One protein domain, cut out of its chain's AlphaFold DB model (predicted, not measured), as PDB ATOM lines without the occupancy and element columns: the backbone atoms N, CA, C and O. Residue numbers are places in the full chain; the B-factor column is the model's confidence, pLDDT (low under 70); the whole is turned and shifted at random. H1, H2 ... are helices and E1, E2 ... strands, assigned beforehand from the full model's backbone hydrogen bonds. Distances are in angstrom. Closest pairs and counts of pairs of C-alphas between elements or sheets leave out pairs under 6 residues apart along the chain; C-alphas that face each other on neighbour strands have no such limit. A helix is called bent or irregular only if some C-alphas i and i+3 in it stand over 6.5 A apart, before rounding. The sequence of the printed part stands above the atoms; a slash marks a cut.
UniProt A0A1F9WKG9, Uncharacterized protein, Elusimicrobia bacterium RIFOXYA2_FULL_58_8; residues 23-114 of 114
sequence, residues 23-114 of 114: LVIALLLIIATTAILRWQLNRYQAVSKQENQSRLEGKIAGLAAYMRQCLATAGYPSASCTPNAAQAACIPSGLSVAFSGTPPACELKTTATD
ATOM      1  N   LEU A  23     -19.682 -53.734  37.143       86.44
ATOM      2  CA  LEU A  23     -18.472 -54.352  37.678       86.44
ATOM      3  C   LEU A  23     -17.229 -54.002  36.846       86.44
ATOM      4  O   LEU A  23     -16.185 -53.673  37.406       86.44
ATOM      5  N   VAL A  24     -17.352 -53.980  35.515       88.12
ATOM      6  CA  VAL A  24     -16.278 -53.547  34.605       88.12
ATOM      7  C   VAL A  24     -15.932 -52.071  34.812       88.12
ATOM      8  O   VAL A  24     -14.754 -51.724  34.892       88.12
ATOM      9  N   ILE A  25     -16.934 -51.197  34.945       88.69
ATOM     10  CA  ILE A  25     -16.713 -49.763  35.186       88.69
ATOM     11  C   ILE A  25     -16.023 -49.542  36.537       88.69
ATOM     12  O   ILE A  25     -15.058 -48.782  36.615       88.69
ATOM     13  N   ALA A  26     -16.462 -50.237  37.589       87.50
ATOM     14  CA  ALA A  26     -15.827 -50.168  38.902       87.50
ATOM     15  C   ALA A  26     -14.357 -50.613  38.846       87.50
ATOM     16  O   ALA A  26     -13.485 -49.947  39.405       87.50
ATOM     17  N   LEU A  27     -14.059 -51.691  38.113       90.38
ATOM     18  CA  LEU A  27     -12.693 -52.183  37.949       90.38
ATOM     19  C   LEU A  27     -11.799 -51.166  37.220       90.38
ATOM     20  O   LEU A  27     -10.668 -50.917  37.637       90.38
ATOM     21  N   LEU A  28     -12.318 -50.531  36.164       89.50
ATOM     22  CA  LEU A  28     -11.600 -49.496  35.416       89.50
ATOM     23  C   LEU A  28     -11.279 -48.272  36.283       89.50
ATOM     24  O   LEU A  28     -10.174 -47.736  36.189       89.50
ATOM     25  N   LEU A  29     -12.194 -47.864  37.166       89.06
ATOM     26  CA  LEU A  29     -11.959 -46.762  38.104       89.06
ATOM     27  C   LEU A  29     -10.833 -47.081  39.100       89.06
ATOM     28  O   LEU A  29      -9.998 -46.221  39.392       89.06
ATOM     29  N   ILE A  30     -10.751 -48.323  39.583       89.56
ATOM     30  CA  ILE A  30      -9.678 -48.761  40.493       89.56
ATOM     31  C   ILE A  30      -8.316 -48.760  39.777       89.56
ATOM     32  O   ILE A  30      -7.308 -48.299  40.322       89.56
ATOM     33  N   ILE A  31      -8.265 -49.223  38.527       88.38
ATOM     34  CA  ILE A  31      -7.026 -49.216  37.733       88.38
ATOM     35  C   ILE A  31      -6.582 -47.776  37.439       88.38
ATOM     36  O   ILE A  31      -5.406 -47.445  37.588       88.38
ATOM     37  N   ALA A  32      -7.517 -46.893  37.082       86.25
ATOM     38  CA  ALA A  32      -7.210 -45.491  36.810       86.25
ATOM     39  C   ALA A  32      -6.668 -44.770  38.055       86.25
ATOM     40  O   ALA A  32      -5.646 -44.087  37.986       86.25
ATOM     41  N   THR A  33      -7.305 -44.960  39.212       87.69
ATOM     42  CA  THR A  33      -6.873 -44.330  40.471       87.69
ATOM     43  C   THR A  33      -5.495 -44.816  40.918       87.69
ATOM     44  O   THR A  33      -4.637 -44.002  41.267       87.69
ATOM     45  N   THR A  34      -5.224 -46.122  40.833       85.50
ATOM     46  CA  THR A  34      -3.899 -46.681  41.157       85.50
ATOM     47  C   THR A  34      -2.806 -46.221  40.188       85.50
ATOM     48  O   THR A  34      -1.684 -45.947  40.624       85.50
ATOM     49  N   ALA A  35      -3.115 -46.067  38.897       80.56
ATOM     50  CA  ALA A  35      -2.181 -45.527  37.910       80.56
ATOM     51  C   ALA A  35      -1.811 -44.062  38.199       80.56
ATOM     52  O   ALA A  35      -0.631 -43.710  38.162       80.56
ATOM     53  N   ILE A  36      -2.791 -43.227  38.559       84.88
ATOM     54  CA  ILE A  36      -2.561 -41.821  38.925       84.88
ATOM     55  C   ILE A  36      -1.696 -41.728  40.188       84.88
ATOM     56  O   ILE A  36      -0.723 -40.975  40.208       84.88
ATOM     57  N   LEU A  37      -1.995 -42.529  41.216       79.38
ATOM     58  CA  LEU A  37      -1.208 -42.573  42.455       79.38
ATOM     59  C   LEU A  37       0.250 -42.969  42.192       79.38
ATOM     60  O   LEU A  37       1.167 -42.301  42.669       79.38
ATOM     61  N   ARG A  38       0.479 -44.015  41.386       77.62
ATOM     62  CA  ARG A  38       1.835 -44.436  40.995       77.62
ATOM     63  C   ARG A  38       2.562 -43.359  40.199       77.62
ATOM     64  O   ARG A  38       3.753 -43.151  40.415       77.62
ATOM     65  N   TRP A  39       1.865 -42.664  39.303       78.00
ATOM     66  CA  TRP A  39       2.465 -41.596  38.510       78.00
ATOM     67  C   TRP A  39       2.887 -40.404  39.376       78.00
ATOM     68  O   TRP A  39       4.007 -39.912  39.235       78.00
ATOM     69  N   GLN A  40       2.033 -39.997  40.318       78.62
ATOM     70  CA  GLN A  40       2.343 -38.947  41.288       78.62
ATOM     71  C   GLN A  40       3.546 -39.340  42.151       78.62
ATOM     72  O   GLN A  40       4.519 -38.596  42.217       78.62
ATOM     73  N   LEU A  41       3.542 -40.541  42.736       72.31
ATOM     74  CA  LEU A  41       4.660 -41.043  43.544       72.31
ATOM     75  C   LEU A  41       5.980 -41.054  42.767       72.31
ATOM     76  O   LEU A  41       7.001 -40.626  43.297       72.31
ATOM     77  N   ASN A  42       5.962 -41.479  41.503       77.06
ATOM     78  CA  ASN A  42       7.159 -41.489  40.667       77.06
ATOM     79  C   ASN A  42       7.668 -40.065  40.369       77.06
ATOM     80  O   ASN A  42       8.870 -39.815  40.394       77.06
ATOM     81  N   ARG A  43       6.760 -39.100  40.158       68.12
ATOM     82  CA  ARG A  43       7.111 -37.677  40.018       68.12
ATOM     83  C   ARG A  43       7.720 -37.112  41.303       68.12
ATOM     84  O   ARG A  43       8.769 -36.482  41.225       68.12
ATOM     85  N   TYR A  44       7.126 -37.376  42.466       66.94
ATOM     86  CA  TYR A  44       7.660 -36.912  43.752       66.94
ATOM     87  C   TYR A  44       9.018 -37.540  44.089       66.94
ATOM     88  O   TYR A  44       9.905 -36.855  44.591       66.94
ATOM     89  N   GLN A  45       9.216 -38.825  43.781       64.50
ATOM     90  CA  GLN A  45      10.503 -39.496  43.982       64.50
ATOM     91  C   GLN A  45      11.587 -39.004  43.017       64.50
ATOM     92  O   GLN A  45      12.754 -38.935  43.397       64.50
ATOM     93  N   ALA A  46      11.225 -38.660  41.780       61.19
ATOM     94  CA  ALA A  46      12.162 -38.072  40.830       61.19
ATOM     95  C   ALA A  46      12.625 -36.683  41.295       61.19
ATOM     96  O   ALA A  46      13.823 -36.415  41.300       61.19
ATOM     97  N   VAL A  47      11.696 -35.843  41.763       61.94
ATOM     98  CA  VAL A  47      12.009 -34.495  42.263       61.94
ATOM     99  C   VAL A  47      12.866 -34.552  43.529       61.94
ATOM    100  O   VAL A  47      13.871 -33.856  43.599       61.94
ATOM    101  N   SER A  48      12.559 -35.427  44.490       58.25
ATOM    102  CA  SER A  48      13.333 -35.504  45.741       58.25
ATOM    103  C   SER A  48      14.754 -36.047  45.550       58.25
ATOM    104  O   SER A  48      15.695 -35.586  46.200       58.25
ATOM    105  N   LYS A  49      14.945 -37.002  44.633       59.94
ATOM    106  CA  LYS A  49      16.287 -37.470  44.250       59.94
ATOM    107  C   LYS A  49      17.079 -36.367  43.556       59.94
ATOM    108  O   LYS A  49      18.261 -36.198  43.849       59.94
ATOM    109  N   GLN A  50      16.417 -35.602  42.691       59.12
ATOM    110  CA  GLN A  50      17.034 -34.499  41.968       59.12
ATOM    111  C   GLN A  50      17.402 -33.341  42.908       59.12
ATOM    112  O   GLN A  50      18.519 -32.847  42.836       59.12
ATOM    113  N   GLU A  51      16.544 -32.972  43.862       59.88
ATOM    114  CA  GLU A  51      16.843 -31.928  44.854       59.88
ATOM    115  C   GLU A  51      18.027 -32.285  45.755       59.88
ATOM    116  O   GLU A  51      18.864 -31.428  46.040       59.88
ATOM    117  N   ASN A  52      18.130 -33.543  46.194       60.19
ATOM    118  CA  ASN A  52      19.253 -33.976  47.023       60.19
ATOM    119  C   ASN A  52      20.570 -33.973  46.241       60.19
ATOM    120  O   ASN A  52      21.571 -33.470  46.750       60.19
ATOM    121  N   GLN A  53      20.566 -34.460  44.998       61.66
ATOM    122  CA  GLN A  53      21.743 -34.386  44.130       61.66
ATOM    123  C   GLN A  53      22.131 -32.933  43.840       61.66
ATOM    124  O   GLN A  53      23.279 -32.561  44.065       61.66
ATOM    125  N   SER A  54      21.173 -32.074  43.480       59.84
ATOM    126  CA  SER A  54      21.427 -30.649  43.237       59.84
ATOM    127  C   SER A  54      21.898 -29.903  44.491       59.84
ATOM    128  O   SER A  54      22.715 -28.991  44.388       59.84
ATOM    129  N   ARG A  55      21.444 -30.286  45.694       60.84
ATOM    130  CA  ARG A  55      21.956 -29.723  46.955       60.84
ATOM    131  C   ARG A  55      23.395 -30.136  47.237       60.84
ATOM    132  O   ARG A  55      24.163 -29.298  47.711       60.84
ATOM    133  N   LEU A  56      23.761 -31.394  46.990       63.66
ATOM    134  CA  LEU A  56      25.145 -31.845  47.153       63.66
ATOM    135  C   LEU A  56      26.060 -31.171  46.127       63.66
ATOM    136  O   LEU A  56      27.077 -30.600  46.513       63.66
ATOM    137  N   GLU A  57      25.666 -31.151  44.853       65.56
ATOM    138  CA  GLU A  57      26.419 -30.471  43.795       65.56
ATOM    139  C   GLU A  57      26.554 -28.971  44.067       65.56
ATOM    140  O   GLU A  57      27.647 -28.425  43.952       65.56
ATOM    141  N   GLY A  58      25.484 -28.306  44.516       69.81
ATOM    142  CA  GLY A  58      25.515 -26.890  44.881       69.81
ATOM    143  C   GLY A  58      26.459 -26.589  46.050       69.81
ATOM    144  O   GLY A  58      27.187 -25.598  46.017       69.81
ATOM    145  N   LYS A  59      26.513 -27.462  47.065       72.50
ATOM    146  CA  LYS A  59      27.473 -27.335  48.175       72.50
ATOM    147  C   LYS A  59      28.914 -27.542  47.712       72.50
ATOM    148  O   LYS A  59      29.779 -26.756  48.089       72.50
ATOM    149  N   ILE A  60      29.166 -28.559  46.889       74.06
ATOM    150  CA  ILE A  60      30.495 -28.842  46.330       74.06
ATOM    151  C   ILE A  60      30.951 -27.678  45.444       74.06
ATOM    152  O   ILE A  60      32.077 -27.208  45.588       74.06
ATOM    153  N   ALA A  61      30.071 -27.156  44.587       77.12
ATOM    154  CA  ALA A  61      30.352 -26.003  43.739       77.12
ATOM    155  C   ALA A  61      30.649 -24.743  44.565       77.12
ATOM    156  O   ALA A  61      31.605 -24.028  44.266       77.12
ATOM    157  N   GLY A  62      29.886 -24.497  45.636       80.50
ATOM    158  CA  GLY A  62      30.135 -23.391  46.563       80.50
ATOM    159  C   GLY A  62      31.482 -23.510  47.283       80.50
ATOM    160  O   GLY A  62      32.246 -22.547  47.332       80.50
ATOM    161  N   LEU A  63      31.817 -24.702  47.782       82.25
ATOM    162  CA  LEU A  63      33.105 -24.980  48.427       82.25
ATOM    163  C   LEU A  63      34.278 -24.858  47.442       82.25
ATOM    164  O   LEU A  63      35.310 -24.284  47.783       82.25
ATOM    165  N   ALA A  64      34.112 -25.330  46.205       81.69
ATOM    166  CA  ALA A  64      35.117 -25.198  45.154       81.69
ATOM    167  C   ALA A  64      35.327 -23.731  44.739       81.69
ATOM    168  O   ALA A  64      36.461 -23.321  44.487       81.69
ATOM    169  N   ALA A  65      34.259 -22.928  44.696       83.25
ATOM    170  CA  ALA A  65      34.346 -21.492  44.440       83.25
ATOM    171  C   ALA A  65      35.098 -20.767  45.567       83.25
ATOM    172  O   ALA A  65      36.039 -20.025  45.287       83.25
ATOM    173  N   TYR A  66      34.756 -21.048  46.830       86.00
ATOM    174  CA  TYR A  66      35.460 -20.506  47.995       86.00
ATOM    175  C   TYR A  66      36.952 -20.862  47.980       86.00
ATOM    176  O   TYR A  66      37.808 -19.992  48.131       86.00
ATOM    177  N   MET A  67      37.270 -22.133  47.725       88.25
ATOM    178  CA  MET A  67      38.645 -22.615  47.635       88.25
ATOM    179  C   MET A  67      39.427 -21.882  46.540       88.25
ATOM    180  O   MET A  67      40.523 -21.393  46.801       88.25
ATOM    181  N   ARG A  68      38.872 -21.762  45.324       85.81
ATOM    182  CA  ARG A  68      39.522 -21.030  44.222       85.81
ATOM    183  C   ARG A  68      39.756 -19.563  44.569       85.81
ATOM    184  O   ARG A  68      40.828 -19.045  44.276       85.81
ATOM    185  N   GLN A  69      38.793 -18.915  45.220       88.12
ATOM    186  CA  GLN A  69      38.914 -17.525  45.659       88.12
ATOM    187  C   GLN A  69      40.036 -17.350  46.698       88.12
ATOM    188  O   GLN A  69      40.856 -16.438  46.586       88.12
ATOM    189  N   CYS A  70      40.091 -18.238  47.692       88.81
ATOM    190  CA  CYS A  70      41.119 -18.232  48.731       88.81
ATOM    191  C   CYS A  70      42.508 -18.509  48.139       88.81
ATOM    192  O   CYS A  70      43.444 -17.759  48.404       88.81
ATOM    193  N   LEU A  71      42.626 -19.505  47.251       88.75
ATOM    194  CA  LEU A  71      43.858 -19.814  46.520       88.75
ATOM    195  C   LEU A  71      44.342 -18.619  45.686       88.75
ATOM    196  O   LEU A  71      45.517 -18.266  45.761       88.75
ATOM    197  N   ALA A  72      43.445 -17.959  44.949       87.38
ATOM    198  CA  ALA A  72      43.783 -16.776  44.160       87.38
ATOM    199  C   ALA A  72      44.255 -15.608  45.044       87.38
ATOM    200  O   ALA A  72      45.238 -14.945  44.724       87.38
ATOM    201  N   THR A  73      43.606 -15.395  46.194       88.00
ATOM    202  CA  THR A  73      43.987 -14.349  47.163       88.00
ATOM    203  C   THR A  73      45.335 -14.655  47.822       88.00
ATOM    204  O   THR A  73      46.126 -13.754  48.078       88.00
ATOM    205  N   ALA A  74      45.632 -15.937  48.036       86.31
ATOM    206  CA  ALA A  74      46.923 -16.433  48.507       86.31
ATOM    207  C   ALA A  74      47.995 -16.514  47.394       86.31
ATOM    208  O   ALA A  74      49.077 -17.062  47.624       86.31
ATOM    209  N   GLY A  75      47.715 -16.003  46.187       84.75
ATOM    210  CA  GLY A  75      48.680 -15.901  45.088       84.75
ATOM    211  C   GLY A  75      48.952 -17.207  44.334       84.75
ATOM    212  O   GLY A  75      50.062 -17.405  43.842       84.75
ATOM    213  N   TYR A  76      47.985 -18.126  44.275       83.31
ATOM    214  CA  TYR A  76      48.060 -19.337  43.452       83.31
ATOM    215  C   TYR A  76      47.495 -19.091  42.034       83.31
ATOM    216  O   TYR A  76      46.427 -18.482  41.920       83.31
ATOM    217  N   PRO A  77      48.111 -19.628  40.963       77.38
ATOM    218  CA  PRO A  77      49.371 -20.368  40.951       77.38
ATOM    219  C   PRO A  77      50.577 -19.432  41.088       77.38
ATOM    220  O   PRO A  77      50.578 -18.320  40.567       77.38
ATOM    221  N   SER A  78      51.605 -19.900  41.796       78.06
ATOM    222  CA  SER A  78      52.852 -19.150  41.989       78.06
ATOM    223  C   SER A  78      53.950 -19.688  41.056       78.06
ATOM    224  O   SER A  78      53.721 -19.849  39.860       78.06
ATOM    225  N   ALA A  79      55.136 -20.009  41.583       80.31
ATOM    226  CA  ALA A  79      56.231 -20.619  40.824       80.31
ATOM    227  C   ALA A  79      56.034 -22.126  40.558       80.31
ATOM    228  O   ALA A  79      56.767 -22.714  39.765       80.31
ATOM    229  N   SER A  80      55.056 -22.762  41.209       81.75
ATOM    230  CA  SER A  80      54.682 -24.158  40.985       81.75
ATOM    231  C   SER A  80      53.161 -24.325  41.004       81.75
ATOM    232  O   SER A  80      52.432 -23.511  41.578       81.75
ATOM    233  N   CYS A  81      52.681 -25.405  40.382       84.62
ATOM    234  CA  CYS A  81      51.277 -25.807  40.475       84.62
ATOM    235  C   CYS A  81      50.954 -26.519  41.793       84.62
ATOM    236  O   CYS A  81      49.801 -26.863  42.023       84.62
ATOM    237  N   THR A  82      51.931 -26.716  42.675       84.75
ATOM    238  CA  THR A  82      51.716 -27.314  43.994       84.75
ATOM    239  C   THR A  82      51.447 -26.205  45.010       84.75
ATOM    240  O   THR A  82      52.239 -25.265  45.090       84.75
ATOM    241  N   PRO A  83      50.360 -26.278  45.795       85.44
ATOM    242  CA  PRO A  83      50.084 -25.267  46.804       85.44
ATOM    243  C   PRO A  83      51.143 -25.308  47.911       85.44
ATOM    244  O   PRO A  83      51.596 -26.377  48.325       85.44
ATOM    245  N   ASN A  84      51.515 -24.140  48.426       86.56
ATOM    246  CA  ASN A  84      52.294 -24.049  49.661       86.56
ATOM    247  C   ASN A  84      51.404 -24.292  50.901       86.56
ATOM    248  O   ASN A  84      50.185 -24.412  50.793       86.56
ATOM    249  N   ALA A  85      51.994 -24.341  52.099       84.62
ATOM    250  CA  ALA A  85      51.250 -24.623  53.333       84.62
ATOM    251  C   ALA A  85      50.107 -23.622  53.613       84.62
ATOM    252  O   ALA A  85      49.041 -24.021  54.079       84.62
ATOM    253  N   ALA A  86      50.296 -22.339  53.286       82.75
ATOM    254  CA  ALA A  86      49.265 -21.315  53.459       82.75
ATOM    255  C   ALA A  86      48.106 -21.482  52.460       82.75
ATOM    256  O   ALA A  86      46.946 -21.298  52.812       82.75
ATOM    257  N   GLN A  87      48.408 -21.890  51.227       85.75
ATOM    258  CA  GLN A  87      47.426 -22.196  50.184       85.75
ATOM    259  C   GLN A  87      46.688 -23.512  50.463       85.75
ATOM    260  O   GLN A  87      45.496 -23.617  50.189       85.75
ATOM    261  N   ALA A  88      47.355 -24.506  51.054       85.31
ATOM    262  CA  ALA A  88      46.726 -25.761  51.459       85.31
ATOM    263  C   ALA A  88      45.664 -25.554  52.555       85.31
ATOM    264  O   ALA A  88      44.657 -26.256  52.566       85.31
ATOM    265  N   ALA A  89      45.828 -24.540  53.415       86.06
ATOM    266  CA  ALA A  89      44.817 -24.160  54.405       86.06
ATOM    267  C   ALA A  89      43.505 -23.634  53.779       86.06
ATOM    268  O   ALA A  89      42.475 -23.611  54.447       86.06
ATOM    269  N   CYS A  90      43.515 -23.245  52.496       85.94
ATOM    270  CA  CYS A  90      42.312 -22.858  51.755       85.94
ATOM    271  C   CYS A  90      41.453 -24.050  51.306       85.94
ATOM    272  O   CYS A  90      40.349 -23.836  50.802       85.94
ATOM    273  N   ILE A  91      41.950 -25.287  51.423       86.94
ATOM    274  CA  ILE A  91      41.226 -26.489  51.006       86.94
ATOM    275  C   ILE A  91      40.251 -26.879  52.129       86.94
ATOM    276  O   ILE A  91      40.695 -27.245  53.220       86.94
ATOM    277  N   PRO A  92      38.927 -26.792  51.913       83.44
ATOM    278  CA  PRO A  92      37.958 -27.082  52.960       83.44
ATOM    279  C   PRO A  92      37.888 -28.585  53.264       83.44
ATOM    280  O   PRO A  92      37.958 -29.423  52.363       83.44
ATOM    281  N   SER A  93      37.669 -28.927  54.537       77.06
ATOM    282  CA  SER A  93      37.433 -30.302  54.986       77.06
ATOM    283  C   SER A  93      36.172 -30.865  54.316       77.06
ATOM    284  O   SER A  93      35.067 -30.400  54.594       77.06
ATOM    285  N   GLY A  94      36.341 -31.820  53.401       73.94
ATOM    286  CA  GLY A  94      35.267 -32.382  52.567       73.94
ATOM    287  C   GLY A  94      35.536 -32.281  51.063       73.94
ATOM    288  O   GLY A  94      34.828 -32.902  50.270       73.94
ATOM    289  N   LEU A  95      36.578 -31.548  50.655       79.88
ATOM    290  CA  LEU A  95      37.099 -31.564  49.292       79.88
ATOM    291  C   LEU A  95      38.538 -32.076  49.271       79.88
ATOM    292  O   LEU A  95      39.397 -31.595  50.004       79.88
ATOM    293  N   SER A  96      38.800 -33.006  48.360       82.00
ATOM    294  CA  SER A  96      40.143 -33.400  47.959       82.00
ATOM    295  C   SER A  96      40.465 -32.728  46.630       82.00
ATOM    296  O   SER A  96      39.605 -32.602  45.752       82.00
ATOM    297  N   VAL A  97      41.692 -32.236  46.497       85.00
ATOM    298  CA  VAL A  97      42.118 -31.421  45.359       85.00
ATOM    299  C   VAL A  97      43.398 -32.009  44.803       85.00
ATOM    300  O   VAL A  97      44.425 -32.032  45.481       85.00
ATOM    301  N   ALA A  98      43.340 -32.473  43.562       86.56
ATOM    302  CA  ALA A  98      44.522 -32.856  42.813       86.56
ATOM    303  C   ALA A  98      45.005 -31.651  42.005       86.56
ATOM    304  O   ALA A  98      44.251 -31.067  41.221       86.56
ATOM    305  N   PHE A  99      46.268 -31.301  42.219       87.38
ATOM    306  CA  PHE A  99      46.955 -30.235  41.511       87.38
ATOM    307  C   PHE A  99      47.873 -30.852  40.455       87.38
ATOM    308  O   PHE A  99      48.692 -31.714  40.778       87.38
ATOM    309  N   SER A 100      47.745 -30.422  39.204       85.31
ATOM    310  CA  SER A 100      48.541 -30.927  38.082       85.31
ATOM    311  C   SER A 100      48.911 -29.813  37.100       85.31
ATOM    312  O   SER A 100      48.450 -28.678  37.218       85.31
ATOM    313  N   GLY A 101      49.770 -30.134  36.134       83.50
ATOM    314  CA  GLY A 101      50.203 -29.204  35.090       83.50
ATOM    315  C   GLY A 101      51.459 -28.408  35.444       83.50
ATOM    316  O   GLY A 101      52.182 -28.723  36.394       83.50
ATOM    317  N   THR A 102      51.728 -27.382  34.638       82.94
ATOM    318  CA  THR A 102      52.885 -26.488  34.768       82.94
ATOM    319  C   THR A 102      52.434 -25.024  34.713       82.94
ATOM    320  O   THR A 102      51.527 -24.692  33.945       82.94
ATOM    321  N   PRO A 103      53.036 -24.117  35.508       79.88
ATOM    322  CA  PRO A 103      52.685 -22.703  35.451       79.88
ATOM    323  C   PRO A 103      52.904 -22.132  34.039       79.88
ATOM    324  O   PRO A 103      53.894 -22.486  33.395       79.88
ATOM    325  N   PRO A 104      52.024 -21.240  33.549       72.06
ATOM    326  CA  PRO A 104      50.871 -20.652  34.242       72.06
ATOM    327  C   PRO A 104      49.568 -21.476  34.145       72.06
ATOM    328  O   PRO A 104      48.567 -21.100  34.749       72.06
ATOM    329  N   ALA A 105      49.555 -22.585  33.402       79.56
ATOM    330  CA  ALA A 105      48.370 -23.407  33.150       79.56
ATOM    331  C   ALA A 105      48.248 -24.562  34.163       79.56
ATOM    332  O   ALA A 105      48.366 -25.736  33.817       79.56
ATOM    333  N   CYS A 106      48.029 -24.223  35.434       83.44
ATOM    334  CA  CYS A 106      47.802 -25.227  36.471       83.44
ATOM    335  C   CYS A 106      46.364 -25.758  36.430       83.44
ATOM    336  O   CYS A 106      45.400 -24.991  36.402       83.44
ATOM    337  N   GLU A 107      46.224 -27.077  36.477       84.62
ATOM    338  CA  GLU A 107      44.941 -27.764  36.518       84.62
ATOM    339  C   GLU A 107      44.576 -28.153  37.953       84.62
ATOM    340  O   GLU A 107      45.408 -28.603  38.745       84.62
ATOM    341  N   LEU A 108      43.296 -27.973  38.283       85.12
ATOM    342  CA  LEU A 108      42.725 -28.220  39.603       85.12
ATOM    343  C   LEU A 108      41.542 -29.168  39.453       85.12
ATOM    344  O   LEU A 108      40.476 -28.763  38.974       85.12
ATOM    345  N   LYS A 109      41.700 -30.413  39.899       83.50
ATOM    346  CA  LYS A 109      40.606 -31.385  39.940       83.50
ATOM    347  C   LYS A 109      40.113 -31.527  41.373       83.50
ATOM    348  O   LYS A 109      40.861 -31.951  42.246       83.50
ATOM    349  N   THR A 110      38.856 -31.159  41.607       82.75
ATOM    350  CA  THR A 110      38.201 -31.285  42.916       82.75
ATOM    351  C   THR A 110      37.344 -32.543  42.946       82.75
ATOM    352  O   THR A 110      36.615 -32.829  41.997       82.75
ATOM    353  N   THR A 111      37.437 -33.301  44.031       78.69
ATOM    354  CA  THR A 111      36.589 -34.462  44.311       78.69
ATOM    355  C   THR A 111      36.045 -34.346  45.729       78.69
ATOM    356  O   THR A 111      36.755 -33.899  46.630       78.69
ATOM    357  N   ALA A 112      34.788 -34.736  45.947       74.62
ATOM    358  CA  ALA A 112      34.259 -34.854  47.302       74.62
ATOM    359  C   ALA A 112      35.051 -35.925  48.067       74.62
ATOM    360  O   ALA A 112      35.472 -36.921  47.479       74.62
ATOM    361  N   THR A 113      35.298 -35.679  49.348       68.00
ATOM    362  CA  THR A 113      35.899 -36.671  50.248       68.00
ATOM    363  C   THR A 113      34.759 -37.291  51.049       68.00
ATOM    364  O   THR A 113      33.979 -36.530  51.626       68.00
ATOM    365  N   ASP A 114      34.627 -38.620  51.000       55.59
ATOM    366  CA  ASP A 114      33.651 -39.394  51.789       55.59
ATOM    367  C   ASP A 114      33.915 -39.295  53.301       55.59
ATOM    368  O   ASP A 114      35.107 -39.276  53.698       55.59
TER     369      ASP A 114
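Overview. This is residues 23 to 114 of the 114 residues of an uncharacterized protein of Elusimicrobia bacterium RIFOXYA2_FULL_58_8 (UniProt A0A1F9WKG9). One very long helix, H1, makes the length of this domain: its residues 23 to 55 stick out as a free arm, and its far end enters a small head. In that head the antiparallel hairpin of E1 and E2 and the very short helix H2 gather near the last part of H1, with loops between them. The printed part has 92 residues, with two named helices and two named strands in the order H1, H2, E1, E2; the sheet has the order E1 - E2, and the class is mixed, helices and strands. The whole is extended, with a radius of gyration of the C-alphas of 24.2 A and spans of 82 by 21 by 20 A.

Arrangement. Start with H1, residues 23 to 73, and note that its residues 23 to 55 stand free. Farther along, look at H2, residues 85 to 88: it is close to H1 but not clearly touching, the closest C-alphas being those of Leu 71 and Gln 87, 5.6 A apart. Next find E1, residues 95 to 102, whose closest C-alpha to H1 is that of Leu 95, 7.7 A from that of Ile 60. E2, residues 105 to 112, comes closest to H1 with the C-alphas of Ile 60 and Ala 112, 7.2 A apart. E1 and E2 form a hairpin, antiparallel at 162 degrees between their directions; N 98 and O 109 are within hydrogen-bond range at 2.9 A, as are N 107 and O 100 at 2.8 A. H2 and E2 are apart. In H1 every O i to N i+4 pair is within hydrogen-bond range, while H2 is too short for such a pair; its one O i to N i+3 pair is within range.

Along the chain. Find C-alpha 23 at (-18.472, -54.352, 37.678); from there H1 runs 74.8 A to C-alpha 73 at (43.987, -14.349, 47.163), and it is not bent. H2, residues 85 to 88, measures 5.0 A. E1 runs 22.0 A from residue 95 to 102, and E2 runs 23.0 A from residue 105 to C-alpha 112 at (34.259, -34.854, 47.302).

Size, cuts and confidence. The C-alphas farthest apart are those of Leu 23 and Ala 79, at 82.0 A. Without the free residues 23 to 55, the body has 59 residues and spans 33 by 19 by 16 A. The printed part has no cut and ends at Asp 114, the chain's last residue. The link from H1 to H2, 11 residues, is long; that from H2 to E1 is short, and that from E1 to E2 is tight. The mean pLDDT of the printed part is 79.2; look for values under 70 at residues 43 to 58 and 113 to 114.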